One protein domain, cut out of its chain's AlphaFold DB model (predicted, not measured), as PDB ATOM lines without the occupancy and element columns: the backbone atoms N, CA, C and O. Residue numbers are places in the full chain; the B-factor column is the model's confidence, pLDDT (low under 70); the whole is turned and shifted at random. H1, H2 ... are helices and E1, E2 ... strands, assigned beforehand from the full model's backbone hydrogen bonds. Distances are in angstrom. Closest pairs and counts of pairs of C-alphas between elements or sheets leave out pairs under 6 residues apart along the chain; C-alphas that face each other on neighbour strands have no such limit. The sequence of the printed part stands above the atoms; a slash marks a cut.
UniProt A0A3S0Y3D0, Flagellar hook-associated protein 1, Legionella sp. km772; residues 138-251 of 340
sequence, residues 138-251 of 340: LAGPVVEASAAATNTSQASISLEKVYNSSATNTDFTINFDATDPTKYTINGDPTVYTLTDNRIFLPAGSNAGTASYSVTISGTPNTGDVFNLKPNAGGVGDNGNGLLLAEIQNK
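What this domain is: This is residues 138 to 251 of the 340 residues of the protein "Flagellar hook-associated protein 1" of Legionella sp. km772 (UniProt A0A3S0Y3D0). Two small, strongly twisted sheets lie partly face to face as a sandwich, their strands crossed: E1, E7, E3 and E4 make one layer, and E2, E6 and E5 the other. A short helix, H1, lies off one end of this body on neither sheet, and residues 246 to 251 stick out there. The printed part has 114 residues with seven named strands and then one named helix, E1 to E7 and H1; both sheets are antiparallel, in the orders E1 - E7 - E3 - E4 and E2 - E6 - E5. The class is mostly strand, though 54 residues, under half, are in named elements. The whole is compact, with a radius of gyration of the C-alphas of 14.4 A and spans of 44 by 31 by 28 A.

How they stand to each other: E1, residues 142 to 147, is an edge strand and the antiparallel neighbour of E7, residues 226 to 231, at 165 degrees; N 146 and O 228 are 2.9 A apart. E2, residues 156 to 162, is in the other sheet; the closest C-alphas of E1 and E2, those of Ala 145 and Ser 158, are 5.7 A apart. E3, residues 172 to 176, is antiparallel to E7, with N 174 and O 227 2.8 A apart. E3 and E4, residues 183 to 186, form a hairpin, with N 175 and O 185 at 2.9 A. E5, residues 199 to 204, and E6, residues 207 to 218, form another hairpin, with N 202 and O 213 at 2.9 A. E6 bends by 78 degrees at residue 210 and pairs with E2, where N 158 and O 216 are 3.0 A apart. The facing parts of the two sheets are 8.9 A centre to centre, with their strands at 50 degrees. H1, residues 240 to 247, has every O i to N i+4 pair within hydrogen-bond range; it is apart from E1 and E2.

Where its parts are: E1 begins at C-alpha 142 (-23.408, 39.024, 30.957) and is 14.5 A long. E2 measures 18.3 A, E3 12.9 A, E4 10.5 A, E5 16.1 A, E6 26.8 A and E7 16.9 A. H1, 10.7 A long, ends at C-alpha 247 (-36.887, 51.656, 26.000).

The domain as a whole: The two C-alphas farthest apart, those of Thr 179 and Gln 249, are 45.4 A apart. The printed part has no cut. The link E4 to E5, residues 187 to 198, is long. The mean pLDDT of the printed part is 84.0; residue 143 and residues 166 to 168, 205 to 211 and 233 to 235 are under 70.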
ATOM      1  N   LEU A 138     -33.325  38.517  24.010       87.75
ATOM      2  CA  LEU A 138     -33.929  39.231  25.149       87.75
ATOM      3  C   LEU A 138     -32.992  39.335  26.356       87.75
ATOM      4  O   LEU A 138     -33.134  40.250  27.163       87.75
ATOM      5  N   ALA A 139     -32.050  38.407  26.467       85.38
ATOM      6  CA  ALA A 139     -31.105  38.345  27.565       85.38
ATOM      7  C   ALA A 139     -29.843  39.164  27.251       85.38
ATOM      8  O   ALA A 139     -29.452  39.286  26.085       85.38
ATOM      9  N   GLY A 140     -29.205  39.719  28.280       80.69
ATOM     10  CA  GLY A 140     -27.911  40.384  28.149       80.69
ATOM     11  C   GLY A 140     -26.770  39.374  27.954       80.69
ATOM     12  O   GLY A 140     -26.919  38.200  28.300       80.69
ATOM     13  N   PRO A 141     -25.609  39.794  27.417       74.69
ATOM     14  CA  PRO A 141     -24.462  38.901  27.226       74.69
ATOM     15  C   PRO A 141     -23.749  38.523  28.534       74.69
ATOM     16  O   PRO A 141     -22.994  37.556  28.555       74.69
ATOM     17  N   VAL A 142     -23.986  39.256  29.624       72.94
ATOM     18  CA  VAL A 142     -23.408  39.024  30.957       72.94
ATOM     19  C   VAL A 142     -24.562  38.806  31.931       72.94
ATOM     20  O   VAL A 142     -25.488  39.614  31.938       72.94
ATOM     21  N   VAL A 143     -24.516  37.735  32.731       69.25
ATOM     22  CA  VAL A 143     -25.591  37.409  33.696       69.25
ATOM     23  C   VAL A 143     -25.152  37.447  35.148       69.25
ATOM     24  O   VAL A 143     -25.972  37.748  36.009       69.25
ATOM     25  N   GLU A 144     -23.873  37.221  35.445       72.75
ATOM     26  CA  GLU A 144     -23.382  37.305  36.820       72.75
ATOM     27  C   GLU A 144     -22.333  38.402  36.911       72.75
ATOM     28  O   GLU A 144     -21.211  38.219  36.454       72.75
ATOM     29  N   ALA A 145     -22.697  39.531  37.512       82.25
ATOM     30  CA  ALA A 145     -21.750  40.507  38.025       82.25
ATOM     31  C   ALA A 145     -21.784  40.374  39.555       82.25
ATOM     32  O   ALA A 145     -22.822  40.586  40.182       82.25
ATOM     33  N   SER A 146     -20.688  39.911  40.152       86.56
ATOM     34  CA  SER A 146     -20.656  39.507  41.561       86.56
ATOM     35  C   SER A 146     -19.420  40.030  42.279       86.56
ATOM     36  O   SER A 146     -18.324  40.058  41.721       86.56
ATOM     37  N   ALA A 147     -19.599  40.428  43.535       90.44
ATOM     38  CA  ALA A 147     -18.502  40.679  44.461       90.44
ATOM     39  C   ALA A 147     -17.997  39.342  45.022       90.44
ATOM     40  O   ALA A 147     -18.800  38.460  45.343       90.44
ATOM     41  N   ALA A 148     -16.681  39.171  45.148       90.94
ATOM     42  CA  ALA A 148     -16.130  38.003  45.821       90.94
ATOM     43  C   ALA A 148     -16.542  38.005  47.302       90.94
ATOM     44  O   ALA A 148     -16.592  39.049  47.946       90.94
ATOM     45  N   ALA A 149     -16.797  36.823  47.872       89.88
ATOM     46  CA  ALA A 149     -17.196  36.690  49.279       89.88
ATOM     47  C   ALA A 149     -16.116  37.164  50.274       89.88
ATOM     48  O   ALA A 149     -16.395  37.342  51.455       89.88
ATOM     49  N   THR A 150     -14.882  37.336  49.797       90.44
ATOM     50  CA  THR A 150     -13.752  37.897  50.544       90.44
ATOM     51  C   THR A 150     -13.754  39.422  50.590       90.44
ATOM     52  O   THR A 150     -12.969  39.988  51.349       90.44
ATOM     53  N   ASN A 151     -14.590  40.089  49.788       92.38
ATOM     54  CA  ASN A 151     -14.658  41.545  49.769       92.38
ATOM     55  C   ASN A 151     -15.157  42.061  51.111       92.38
ATOM     56  O   ASN A 151     -16.058  41.494  51.733       92.38
ATOM     57  N   THR A 152     -14.561  43.163  51.545       89.62
ATOM     58  CA  THR A 152     -14.913  43.796  52.823       89.62
ATOM     59  C   THR A 152     -15.814  45.011  52.637       89.62
ATOM     60  O   THR A 152     -16.415  45.479  53.606       89.62
ATOM     61  N   SER A 153     -15.923  45.525  51.409       91.38
ATOM     62  CA  SER A 153     -16.864  46.588  51.069       91.38
ATOM     63  C   SER A 153     -18.270  46.045  50.788       91.38
ATOM     64  O   SER A 153     -18.477  44.859  50.539       91.38
ATOM     65  N   GLN A 154     -19.252  46.952  50.798       91.31
ATOM     66  CA  GLN A 154     -20.597  46.695  50.266       91.31
ATOM     67  C   GLN A 154     -20.728  47.125  48.799       91.31
ATOM     68  O   GLN A 154     -21.845  47.263  48.300       91.31
ATOM     69  N   ALA A 155     -19.607  47.399  48.120       92.19
ATOM     70  CA  ALA A 155     -19.660  47.811  46.732       92.19
ATOM     71  C   ALA A 155     -20.205  46.670  45.867       92.19
ATOM     72  O   ALA A 155     -19.931  45.490  46.095       92.19
ATOM     73  N   SER A 156     -21.008  47.033  44.877       91.25
ATOM     74  CA  SER A 156     -21.593  46.103  43.921       91.25
ATOM     75  C   SER A 156     -21.224  46.506  42.507       91.25
ATOM     76  O   SER A 156     -20.835  47.641  42.242       91.25
ATOM     77  N   ILE A 157     -21.324  45.548  41.597       91.06
ATOM     78  CA  ILE A 157     -20.962  45.717  40.200       91.06
ATOM     79  C   ILE A 157     -22.166  45.377  39.333       91.06
ATOM     80  O   ILE A 157     -22.880  44.409  39.601       91.06
ATOM     81  N   SER A 158     -22.397  46.163  38.292       88.38
ATOM     82  CA  SER A 158     -23.430  45.879  37.302       88.38
ATOM     83  C   SER A 158     -22.954  46.227  35.897       88.38
ATOM     84  O   SER A 158     -22.095  47.089  35.696       88.38
ATOM     85  N   LEU A 159     -23.501  45.520  34.907       84.81
ATOM     86  CA  LEU A 159     -23.270  45.834  33.503       84.81
ATOM     87  C   LEU A 159     -23.929  47.176  33.175       84.81
ATOM     88  O   LEU A 159     -25.111  47.365  33.445       84.81
ATOM     89  N   GLU A 160     -23.171  48.081  32.568       83.44
ATOM     90  CA  GLU A 160     -23.678  49.382  32.146       83.44
ATOM     91  C   GLU A 160     -23.958  49.387  30.640       83.44
ATOM     92  O   GLU A 160     -25.083  49.638  30.210       83.44
ATOM     93  N   LYS A 161     -22.943  49.094  29.819       79.75
ATOM     94  CA  LYS A 161     -23.067  49.146  28.360       79.75
ATOM     95  C   LYS A 161     -22.257  48.051  27.684       79.75
ATOM     96  O   LYS A 161     -21.151  47.721  28.097       79.75
ATOM     97  N   VAL A 162     -22.806  47.517  26.599       80.00
ATOM     98  CA  VAL A 162     -22.102  46.635  25.665       80.00
ATOM     99  C   VAL A 162     -21.694  47.472  24.457       80.00
ATOM    100  O   VAL A 162     -22.554  48.065  23.809       80.00
ATOM    101  N   TYR A 163     -20.397  47.541  24.169       75.75
ATOM    102  CA  TYR A 163     -19.853  48.241  23.000       75.75
ATOM    103  C   TYR A 163     -19.591  47.273  21.853       75.75
ATOM    104  O   TYR A 163     -19.880  47.579  20.701       75.75
ATOM    105  N   ASN A 164     -19.067  46.088  22.174       72.81
ATOM    106  CA  ASN A 164     -18.708  45.076  21.194       72.81
ATOM    107  C   ASN A 164     -19.084  43.680  21.711       72.81
ATOM    108  O   ASN A 164     -18.807  43.317  22.853       72.81
ATOM    109  N   SER A 165     -19.705  42.878  20.849       70.19
ATOM    110  CA  SER A 165     -20.093  41.498  21.134       70.19
ATOM    111  C   SER A 165     -18.976  40.466  20.884       70.19
ATOM    112  O   SER A 165     -19.213  39.266  20.974       70.19
ATOM    113  N   SER A 166     -17.744  40.901  20.607       68.25
ATOM    114  CA  SER A 166     -16.610  40.009  20.307       68.25
ATOM    115  C   SER A 166     -16.074  39.248  21.530       68.25
ATOM    116  O   SER A 166     -15.473  38.190  21.361       68.25
ATOM    117  N   ALA A 167     -16.294  39.750  22.752       66.94
ATOM    118  CA  ALA A 167     -15.814  39.143  24.003       66.94
ATOM    119  C   ALA A 167     -16.944  38.547  24.871       66.94
ATOM    120  O   ALA A 167     -16.814  38.416  26.083       66.94
ATOM    121  N   THR A 168     -18.081  38.162  24.281       65.44
ATOM    122  CA  THR A 168     -19.302  37.793  25.044       65.44
ATOM    123  C   THR A 168     -19.234  36.445  25.740       65.44
ATOM    124  O   THR A 168     -20.227  36.003  26.303       65.44
ATOM    125  N   ASN A 169     -18.088  35.774  25.676       73.62
ATOM    126  CA  ASN A 169     -17.864  34.469  26.282       73.62
ATOM    127  C   ASN A 169     -16.568  34.431  27.106       73.62
ATOM    128  O   ASN A 169     -15.965  33.372  27.262       73.62
ATOM    129  N   THR A 170     -16.097  35.592  27.570       78.06
ATOM    130  CA  THR A 170     -14.921  35.694  28.436       78.06
ATOM    131  C   THR A 170     -15.339  36.060  29.849       78.06
ATOM    132  O   THR A 170     -16.071  37.030  30.050       78.06
ATOM    133  N   ASP A 171     -14.824  35.312  30.819       85.44
ATOM    134  CA  ASP A 171     -14.884  35.708  32.219       85.44
ATOM    135  C   ASP A 171     -13.963  36.917  32.436       85.44
ATOM    136  O   ASP A 171     -12.849  36.977  31.897       85.44
ATOM    137  N   PHE A 172     -14.426  37.877  33.234       87.69
ATOM    138  CA  PHE A 172     -13.596  38.984  33.691       87.69
ATOM    139  C   PHE A 172     -13.496  38.983  35.211       87.69
ATOM    140  O   PHE A 172     -14.503  38.964  35.909       87.69
ATOM    141  N   THR A 173     -12.277  39.081  35.720       91.38
ATOM    142  CA  THR A 173     -11.978  39.307  37.130       91.38
ATOM    143  C   THR A 173     -11.303  40.661  37.264       91.38
ATOM    144  O   THR A 173     -10.230  40.893  36.712       91.38
ATOM    145  N   ILE A 174     -11.936  41.557  38.002       92.25
ATOM    146  CA  ILE A 174     -11.426  42.881  38.338       92.25
ATOM    147  C   ILE A 174     -10.847  42.782  39.742       92.25
ATOM    148  O   ILE A 174     -11.580  42.478  40.681       92.25
ATOM    149  N   ASN A 175      -9.553  43.051  39.885       94.19
ATOM    150  CA  ASN A 175      -8.882  43.059  41.181       94.19
ATOM    151  C   ASN A 175      -8.493  44.493  41.526       94.19
ATOM    152  O   ASN A 175      -7.668  45.082  40.824       94.19
ATOM    153  N   PHE A 176      -9.069  45.039  42.593       94.19
ATOM    154  CA  PHE A 176      -8.654  46.326  43.137       94.19
ATOM    155  C   PHE A 176      -7.296  46.200  43.824       94.19
ATOM    156  O   PHE A 176      -6.990  45.190  44.461       94.19
ATOM    157  N   ASP A 177      -6.468  47.230  43.675       92.69
ATOM    158  CA  ASP A 177      -5.110  47.240  44.204       92.69
ATOM    159  C   ASP A 177      -5.116  47.115  45.738       92.69
ATOM    160  O   ASP A 177      -6.008  47.610  46.435       92.69
ATOM    161  N   ALA A 178      -4.113  46.424  46.281       90.62
ATOM    162  CA  ALA A 178      -4.003  46.162  47.715       90.62
ATOM    163  C   ALA A 178      -3.679  47.419  48.544       90.62
ATOM    164  O   ALA A 178      -3.781  47.391  49.770       90.62
ATOM    165  N   THR A 179      -3.268  48.506  47.892       91.19
ATOM    166  CA  THR A 179      -2.837  49.761  48.518       91.19
ATOM    167  C   THR A 179      -3.655  50.973  48.080       91.19
ATOM    168  O   THR A 179      -3.713  51.952  48.821       91.19
ATOM    169  N   ASP A 180      -4.314  50.911  46.918       92.19
ATOM    170  CA  ASP A 180      -5.080  52.022  46.347       92.19
ATOM    171  C   ASP A 180      -6.443  51.551  45.790       92.19
ATOM    172  O   ASP A 180      -6.499  50.954  44.716       92.19
ATOM    173  N   PRO A 181      -7.576  51.850  46.457       89.31
ATOM    174  CA  PRO A 181      -8.897  51.388  46.024       89.31
ATOM    175  C   PRO A 181      -9.394  52.088  44.748       89.31
ATOM    176  O   PRO A 181     -10.455  51.751  44.231       89.31
ATOM    177  N   THR A 182      -8.655  53.076  44.234       91.94
ATOM    178  CA  THR A 182      -8.950  53.715  42.946       91.94
ATOM    179  C   THR A 182      -8.252  53.028  41.783       91.94
ATOM    180  O   THR A 182      -8.496  53.391  40.638       91.94
ATOM    181  N   LYS A 183      -7.400  52.033  42.035       92.44
ATOM    182  CA  LYS A 183      -6.669  51.310  40.996       92.44
ATOM    183  C   LYS A 183      -7.125  49.871  40.913       92.44
ATOM    184  O   LYS A 183      -7.443  49.253  41.925       92.44
ATOM    185  N   TYR A 184      -7.139  49.334  39.702       93.19
ATOM    186  CA  TYR A 184      -7.512  47.950  39.471       93.19
ATOM    187  C   TYR A 184      -6.742  47.334  38.304       93.19
ATOM    188  O   TYR A 184      -6.211  48.026  37.433       93.19
ATOM    189  N   THR A 185      -6.713  46.008  38.288       92.88
ATOM    190  CA  THR A 185      -6.220  45.178  37.187       92.88
ATOM    191  C   THR A 185      -7.345  44.275  36.699       92.88
ATOM    192  O   THR A 185      -8.287  43.981  37.441       92.88
ATOM    193  N   ILE A 186      -7.265  43.829  35.448       90.12
ATOM    194  CA  ILE A 186      -8.264  42.948  34.834       90.12
ATOM    195  C   ILE A 186      -7.586  41.625  34.489       90.12
ATOM    196  O   ILE A 186      -6.524  41.619  33.878       90.12
ATOM    197  N   ASN A 187      -8.190  40.497  34.864       88.81
ATOM    198  CA  ASN A 187      -7.744  39.139  34.527       88.81
ATOM    199  C   ASN A 187      -6.287  38.819  34.910       88.81
ATOM    200  O   ASN A 187      -5.667  37.937  34.321       88.81
ATOM    201  N   GLY A 188      -5.735  39.525  35.903       81.69
ATOM    202  CA  GLY A 188      -4.337  39.379  36.314       81.69
ATOM    203  C   GLY A 188      -3.322  40.001  35.346       81.69
ATOM    204  O   GLY A 188      -2.129  39.744  35.489       81.69
ATOM    205  N   ASP A 189      -3.772  40.808  34.381       84.88
ATOM    206  CA  ASP A 189      -2.905  41.638  33.542       84.88
ATOM    207  C   ASP A 189      -2.161  42.666  34.421       84.88
ATOM    208  O   ASP A 189      -2.793  43.308  35.266       84.88
ATOM    209  N   PRO A 190      -0.833  42.841  34.260       84.94
ATOM    210  CA  PRO A 190      -0.059  43.806  35.044       84.94
ATOM    211  C   PRO A 190      -0.406  45.275  34.745       84.94
ATOM    212  O   PRO A 190       0.056  46.165  35.461       84.94
ATOM    213  N   THR A 191      -1.177  45.553  33.694       88.00
ATOM    214  CA  THR A 191      -1.645  46.896  33.351       88.00
ATOM    215  C   THR A 191      -2.602  47.405  34.423       88.00
ATOM    216  O   THR A 191      -3.676  46.846  34.646       88.00
ATOM    217  N   VAL A 192      -2.210  48.497  35.078       89.19
ATOM    218  CA  VAL A 192      -3.003  49.136  36.128       89.19
ATOM    219  C   VAL A 192      -3.872  50.229  35.526       89.19
ATOM    220  O   VAL A 192      -3.372  51.166  34.901       89.19
ATOM    221  N   TYR A 193      -5.172  50.124  35.763       90.06
ATOM    222  CA  TYR A 193      -6.173  51.103  35.370       90.06
ATOM    223  C   TYR A 193      -6.631  51.901  36.588       90.06
ATOM    224  O   TYR A 193      -6.596  51.411  37.717       90.06
ATOM    225  N   THR A 194      -7.104  53.122  36.351       91.31
ATOM    226  CA  THR A 194      -7.694  53.972  37.390       91.31
ATOM    227  C   THR A 194      -9.211  53.976  37.244       91.31
ATOM    228  O   THR A 194      -9.742  54.265  36.171       91.31
ATOM    229  N   LEU A 195      -9.918  53.679  38.331       90.56
ATOM    230  CA  LEU A 195     -11.361  53.823  38.439       90.56
ATOM    231  C   LEU A 195     -11.712  55.305  38.303       90.56
ATOM    232  O   LEU A 195     -11.360  56.125  39.147       90.56
ATOM    233  N   THR A 196     -12.413  55.638  37.226       87.50
ATOM    234  CA  THR A 196     -12.869  56.998  36.937       87.50
ATOM    235  C   THR A 196     -14.379  56.958  36.786       87.50
ATOM    236  O   THR A 196     -14.896  56.071  36.112       87.50
ATOM    237  N   ASP A 197     -15.089  57.882  37.439       86.94
ATOM    238  CA  ASP A 197     -16.559  57.971  37.381       86.94
ATOM    239  C   ASP A 197     -17.275  56.662  37.776       86.94
ATOM    240  O   ASP A 197     -18.323  56.319  37.243       86.94
ATOM    241  N   ASN A 198     -16.678  55.873  38.682       89.56
ATOM    242  CA  ASN A 198     -17.159  54.539  39.061       89.56
ATOM    243  C   ASN A 198     -17.376  53.579  37.876       89.56
ATOM    244  O   ASN A 198     -18.187  52.654  37.957       89.56
ATOM    245  N   ARG A 199     -16.655  53.777  36.771       89.12
ATOM    246  CA  ARG A 199     -16.780  52.973  35.556       89.12
ATOM    247  C   ARG A 199     -15.490  52.237  35.248       89.12
ATOM    248  O   ARG A 199     -14.387  52.764  35.401       89.12
ATOM    249  N   ILE A 200     -15.650  51.005  34.789       88.50
ATOM    250  CA  ILE A 200     -14.561  50.126  34.371       88.50
ATOM    251  C   ILE A 200     -14.841  49.680  32.944       88.50
ATOM    252  O   ILE A 200     -15.930  49.192  32.638       88.50
ATOM    253  N   PHE A 201     -13.845  49.843  32.078       86.31
ATOM    254  CA  PHE A 201     -13.903  49.419  30.686       86.31
ATOM    255  C   PHE A 201     -13.170  48.092  30.540       86.31
ATOM    256  O   PHE A 201     -11.982  47.988  30.833       86.31
ATOM    257  N   LEU A 202     -13.895  47.069  30.099       84.19
ATOM    258  CA  LEU A 202     -13.351  45.734  29.910       84.19
ATOM    259  C   LEU A 202     -12.818  45.597  28.480       84.19
ATOM    260  O   LEU A 202     -13.567  45.888  27.540       84.19
ATOM    261  N   PRO A 203     -11.563  45.164  28.282       78.56
ATOM    262  CA  PRO A 203     -10.936  45.127  26.965       78.56
ATOM    263  C   PRO A 203     -11.555  44.067  26.044       78.56
ATOM    264  O   PRO A 203     -12.050  43.028  26.481       78.56
ATOM    265  N   ALA A 204     -11.504  44.322  24.737       71.19
ATOM    266  CA  ALA A 204     -11.816  43.359  23.688       71.19
ATOM    267  C   ALA A 204     -10.591  42.489  23.370       71.19
ATOM    268  O   ALA A 204      -9.758  42.824  22.527       71.19
ATOM    269  N   GLY A 205     -10.479  41.349  24.054       65.38
ATOM    270  CA  GLY A 205      -9.333  40.451  23.900       65.38
ATOM    271  C   GLY A 205      -8.038  41.074  24.431       65.38
ATOM    272  O   GLY A 205      -8.059  41.825  25.400       65.38
ATOM    273  N   SER A 206      -6.898  40.762  23.810       56.22
ATOM    274  CA  SER A 206      -5.569  41.221  24.250       56.22
ATOM    275  C   SER A 206      -5.218  42.665  23.851       56.22
ATOM    276  O   SER A 206      -4.120  43.123  24.148       56.22
ATOM    277  N   ASN A 207      -6.112  43.383  23.160       50.88
ATOM    278  CA  ASN A 207      -5.874  44.757  22.717       50.88
ATOM    279  C   ASN A 207      -6.542  45.753  23.679       50.88
ATOM    280  O   ASN A 207      -7.762  45.898  23.690       50.88
ATOM    281  N   ALA A 208      -5.730  46.488  24.441       51.81
ATOM    282  CA  ALA A 208      -6.165  47.446  25.466       51.81
ATOM    283  C   ALA A 208      -6.886  48.712  24.934       51.81
ATOM    284  O   ALA A 208      -7.275  49.566  25.724       51.81
ATOM    285  N   GLY A 209      -7.059  48.861  23.614       55.50
ATOM    286  CA  GLY A 209      -7.596  50.078  22.986       55.50
ATOM    287  C   GLY A 209      -9.092  50.066  22.657       55.50
ATOM    288  O   GLY A 209      -9.642  51.113  22.336       55.50
ATOM    289  N   THR A 210      -9.770  48.916  22.721       63.31
ATOM    290  CA  THR A 210     -11.203  48.817  22.390       63.31
ATOM    291  C   THR A 210     -11.940  48.119  23.522       63.31
ATOM    292  O   THR A 210     -11.636  46.971  23.843       63.31
ATOM    293  N   ALA A 211     -12.914  48.793  24.134       68.25
ATOM    294  CA  ALA A 211     -13.731  48.193  25.181       68.25
ATOM    295  C   ALA A 211     -14.792  47.254  24.577       68.25
ATOM    296  O   ALA A 211     -15.440  47.592  23.589       68.25
ATOM    297  N   SER A 212     -15.006  46.084  25.180       75.06
ATOM    298  CA  SER A 212     -16.161  45.226  24.874       75.06
ATOM    299  C   SER A 212     -17.381  45.604  25.704       75.06
ATOM    300  O   SER A 212     -18.484  45.718  25.171       75.06
ATOM    301  N   TYR A 213     -17.172  45.868  26.994       79.56
ATOM    302  CA  TYR A 213     -18.214  46.228  27.954       79.56
ATOM    303  C   TYR A 213     -17.743  47.388  28.824       79.56
ATOM    304  O   TYR A 213     -16.548  47.502  29.099       79.56
ATOM    305  N   SER A 214     -18.677  48.191  29.324       85.50
ATOM    306  CA  SER A 214     -18.471  48.926  30.567       85.50
ATOM    307  C   SER A 214     -19.332  48.349  31.674       85.50
ATOM    308  O   SER A 214     -20.478  47.936  31.469       85.50
ATOM    309  N   VAL A 215     -18.756  48.351  32.865       88.38
ATOM    310  CA  VAL A 215     -19.444  48.066  34.116       88.38
ATOM    311  C   VAL A 215     -19.369  49.279  35.013       88.38
ATOM    312  O   VAL A 215     -18.388  50.026  34.988       88.38
ATOM    313  N   THR A 216     -20.408  49.456  35.813       91.31
ATOM    314  CA  THR A 216     -20.440  50.469  36.855       91.31
ATOM    315  C   THR A 216     -20.301  49.808  38.218       91.31
ATOM    316  O   THR A 216     -20.778  48.690  38.442       91.31
ATOM    317  N   ILE A 217     -19.617  50.500  39.117       92.50
ATOM    318  CA  ILE A 217     -19.479  50.129  40.513       92.50
ATOM    319  C   ILE A 217     -20.396  51.031  41.336       92.50
ATOM    320  O   ILE A 217     -20.278  52.254  41.312       92.50
ATOM    321  N   SER A 218     -21.306  50.432  42.094       92.25
ATOM    322  CA  SER A 218     -22.113  51.154  43.072       92.25
ATOM    323  C   SER A 218     -21.483  51.024  44.454       92.25
ATOM    324  O   SER A 218     -21.112  49.928  44.868       92.25
ATOM    325  N   GLY A 219     -21.367  52.136  45.178       90.19
ATOM    326  CA  GLY A 219     -20.629  52.209  46.440       90.19
ATOM    327  C   GLY A 219     -19.131  52.463  46.247       90.19
ATOM    328  O   GLY A 219     -18.682  52.836  45.165       90.19
ATOM    329  N   THR A 220     -18.357  52.302  47.321       90.19
ATOM    330  CA  THR A 220     -16.905  52.537  47.326       90.19
ATOM    331  C   THR A 220     -16.180  51.213  47.562       90.19
ATOM    332  O   THR A 220     -16.332  50.648  48.648       90.19
ATOM    333  N   PRO A 221     -15.428  50.696  46.573       92.69
ATOM    334  CA  PRO A 221     -14.559  49.539  46.759       92.69
ATOM    335  C   PRO A 221     -13.499  49.791  47.826       92.69
ATOM    336  O   PRO A 221     -13.003  50.909  47.978       92.69
ATOM    337  N   ASN A 222     -13.117  48.731  48.523       94.31
ATOM    338  CA  ASN A 222     -11.949  48.712  49.386       94.31
ATOM    339  C   ASN A 222     -10.741  48.137  48.634       94.31
ATOM    340  O   ASN A 222     -10.864  47.457  47.615       94.31
ATOM    341  N   THR A 223      -9.549  48.394  49.168       92.25
ATOM    342  CA  THR A 223      -8.306  47.800  48.668       92.25
ATOM    343  C   THR A 223      -8.377  46.276  48.702       92.25
ATOM    344  O   THR A 223      -8.752  45.705  49.729       92.25
ATOM    345  N   GLY A 224      -7.974  45.623  47.614       90.81
ATOM    346  CA  GLY A 224      -7.993  44.163  47.498       90.81
ATOM    347  C   GLY A 224      -9.369  43.539  47.245       90.81
ATOM    348  O   GLY A 224      -9.464  42.311  47.226       90.81
ATOM    349  N   ASP A 225     -10.426  44.335  47.046       94.81
ATOM    350  CA  ASP A 225     -11.717  43.802  46.612       94.81
ATOM    351  C   ASP A 225     -11.617  43.196  45.203       94.81
ATOM    352  O   ASP A 225     -10.927  43.703  44.315       94.81
ATOM    353  N   VAL A 226     -12.357  42.113  44.982       94.19
ATOM    354  CA  VAL A 226     -12.399  41.387  43.715       94.19
ATOM    355  C   VAL A 226     -13.832  41.313  43.206       94.19
ATOM    356  O   VAL A 226     -14.749  40.933  43.936       94.19
ATOM    357  N   PHE A 227     -14.033  41.641  41.936       93.94
ATOM    358  CA  PHE A 227     -15.322  41.518  41.262       93.94
ATOM    359  C   PHE A 227     -15.202  40.590  40.065       93.94
ATOM    360  O   PHE A 227     -14.244  40.668  39.304       93.94
ATOM    361  N   ASN A 228     -16.191  39.720  39.888       91.06
ATOM    362  CA  ASN A 228     -16.229  38.753  38.802       91.06
ATOM    363  C   ASN A 228     -17.430  39.026  37.904       91.06
ATOM    364  O   ASN A 228     -18.556  39.156  38.392       91.06
ATOM    365  N   LEU A 229     -17.183  39.055  36.599       88.44
ATOM    366  CA  LEU A 229     -18.199  38.994  35.566       88.44
ATOM    367  C   LEU A 229     -18.130  37.654  34.850       88.44
ATOM    368  O   LEU A 229     -17.063  37.266  34.375       88.44
ATOM    369  N   LYS A 230     -19.284  37.003  34.706       85.75
ATOM    370  CA  LYS A 230     -19.428  35.796  33.892       85.75
ATOM    371  C   LYS A 230     -20.432  35.984  32.755       85.75
ATOM    372  O   LYS A 230     -21.469  36.641  32.943       85.75
ATOM    373  N   PRO A 231     -20.167  35.374  31.591       81.06
ATOM    374  CA  PRO A 231     -21.047  35.438  30.444       81.06
ATOM    375  C   PRO A 231     -22.359  34.694  30.706       81.06
ATOM    376  O   PRO A 231     -22.444  33.734  31.475       81.06
ATOM    377  N   ASN A 232     -23.402  35.138  30.021       77.00
ATOM    378  CA  ASN A 232     -24.716  34.526  30.076       77.00
ATOM    379  C   ASN A 232     -24.793  33.279  29.182       77.00
ATOM    380  O   ASN A 232     -25.240  33.339  28.038       77.00
ATOM    381  N   ALA A 233     -24.386  32.124  29.712       68.44
ATOM    382  CA  ALA A 233     -24.308  30.877  28.944       68.44
ATOM    383  C   ALA A 233     -25.670  30.199  28.645       68.44
ATOM    384  O   ALA A 233     -25.697  29.138  28.020       68.44
ATOM    385  N   GLY A 234     -26.810  30.773  29.058       66.38
ATOM    386  CA  GLY A 234     -28.125  30.126  28.899       66.38
ATOM    387  C   GLY A 234     -29.309  31.048  28.610       66.38
ATOM    388  O   GLY A 234     -30.299  30.593  28.038       66.38
ATOM    389  N   GLY A 235     -29.235  32.331  28.972       66.69
ATOM    390  CA  GLY A 235     -30.293  33.317  28.735       66.69
ATOM    391  C   GLY A 235     -31.635  33.001  29.402       66.69
ATOM    392  O   GLY A 235     -32.647  33.593  29.036       66.69
ATOM    393  N   VAL A 236     -31.686  32.039  30.329       70.56
ATOM    394  CA  VAL A 236     -32.939  31.584  30.942       70.56
ATOM    395  C   VAL A 236     -33.325  32.538  32.067       70.56
ATOM    396  O   VAL A 236     -32.609  32.648  33.055       70.56
ATOM    397  N   GLY A 237     -34.476  33.199  31.924       72.62
ATOM    398  CA  GLY A 237     -35.034  34.092  32.945       72.62
ATOM    399  C   GLY A 237     -34.512  35.532  32.915       72.62
ATOM    400  O   GLY A 237     -35.012  36.352  33.677       72.62
ATOM    401  N   ASP A 238     -33.572  35.855  32.024       80.88
ATOM    402  CA  ASP A 238     -33.067  37.214  31.817       80.88
ATOM    403  C   ASP A 238     -33.789  37.895  30.639       80.88
ATOM    404  O   ASP A 238     -33.855  37.360  29.528       80.88
ATOM    405  N   ASN A 239     -34.343  39.081  30.896       84.75
ATOM    406  CA  ASN A 239     -35.014  39.936  29.921       84.75
ATOM    407  C   ASN A 239     -34.410  41.351  29.838       84.75
ATOM    408  O   ASN A 239     -35.064  42.250  29.303       84.75
ATOM    409  N   GLY A 240     -33.191  41.564  30.346       85.25
ATOM    410  CA  GLY A 240     -32.555  42.880  30.421       85.25
ATOM    411  C   GLY A 240     -32.411  43.567  29.060       85.25
ATOM    412  O   GLY A 240     -32.783  44.730  28.916       85.25
ATOM    413  N   ASN A 241     -31.975  42.847  28.021       85.56
ATOM    414  CA  ASN A 241     -31.916  43.414  26.669       85.56
ATOM    415  C   ASN A 241     -33.319  43.648  26.079       85.56
ATOM    416  O   ASN A 241     -33.522  44.590  25.322       85.56
ATOM    417  N   GLY A 242     -34.308  42.837  26.460       89.50
ATOM    418  CA  GLY A 242     -35.715  43.061  26.119       89.50
ATOM    419  C   GLY A 242     -36.268  44.369  26.689       89.50
ATOM    420  O   GLY A 242     -36.990  45.080  25.991       89.50
ATOM    421  N   LEU A 243     -35.891  44.719  27.921       89.50
ATOM    422  CA  LEU A 243     -36.230  46.011  28.519       89.50
ATOM    423  C   LEU A 243     -35.567  47.162  27.751       89.50
ATOM    424  O   LEU A 243     -36.255  48.105  27.371       89.50
ATOM    425  N   LEU A 244     -34.277  47.037  27.421       89.38
ATOM    426  CA  LEU A 244     -33.567  48.031  26.604       89.38
ATOM    427  C   LEU A 244     -34.205  48.208  25.217       89.38
ATOM    428  O   LEU A 244     -34.329  49.332  24.737       89.38
ATOM    429  N   LEU A 245     -34.649  47.119  24.577       90.75
ATOM    430  CA  LEU A 245     -35.379  47.175  23.305       90.75
ATOM    431  C   LEU A 245     -36.708  47.929  23.445       90.75
ATOM    432  O   LEU A 245     -37.048  48.723  22.571       90.75
ATOM    433  N   ALA A 246     -37.446  47.713  24.536       91.62
ATOM    434  CA  ALA A 246     -38.679  48.449  24.812       91.62
ATOM    435  C   ALA A 246     -38.411  49.945  25.073       91.62
ATOM    436  O   ALA A 246     -39.184  50.801  24.643       91.62
ATOM    437  N   GLU A 247     -37.289  50.274  25.715       91.69
ATOM    438  CA  GLU A 247     -36.887  51.656  26.000       91.69
ATOM    439  C   GLU A 247     -36.507  52.460  24.750       91.69
ATOM    440  O   GLU A 247     -36.636  53.687  24.765       91.69
ATOM    441  N   ILE A 248     -36.117  51.811  23.641       91.50
ATOM    442  CA  ILE A 248     -35.803  52.493  22.367       91.50
ATOM    443  C   ILE A 248     -36.948  53.415  21.929       91.50
ATOM    444  O   ILE A 248     -36.688  54.496  21.403       91.50
ATOM    445  N   GLN A 249     -38.206  53.037  22.190       89.31
ATOM    446  CA  GLN A 249     -39.371  53.858  21.848       89.31
ATOM    447  C   GLN A 249     -39.304  55.268  22.463       89.31
ATOM    448  O   GLN A 249     -39.708  56.242  21.826       89.31
ATOM    449  N   ASN A 250     -38.788  55.372  23.689       90.94
ATOM    450  CA  ASN A 250     -38.721  56.618  24.451       90.94
ATOM    451  C   ASN A 250     -37.343  57.281  24.382       90.94
ATOM    452  O   ASN A 250     -37.200  58.444  24.758       90.94
ATOM    453  N   LYS A 251     -36.327  56.561  23.902       92.44
ATOM    454  CA  LYS A 251     -34.957  57.055  23.856       92.44
ATOM    455  C   LYS A 251     -34.844  58.253  22.917       92.44
ATOM    456  O   LYS A 251     -35.254  58.199  21.758       92.44
TER     457      LYS A 251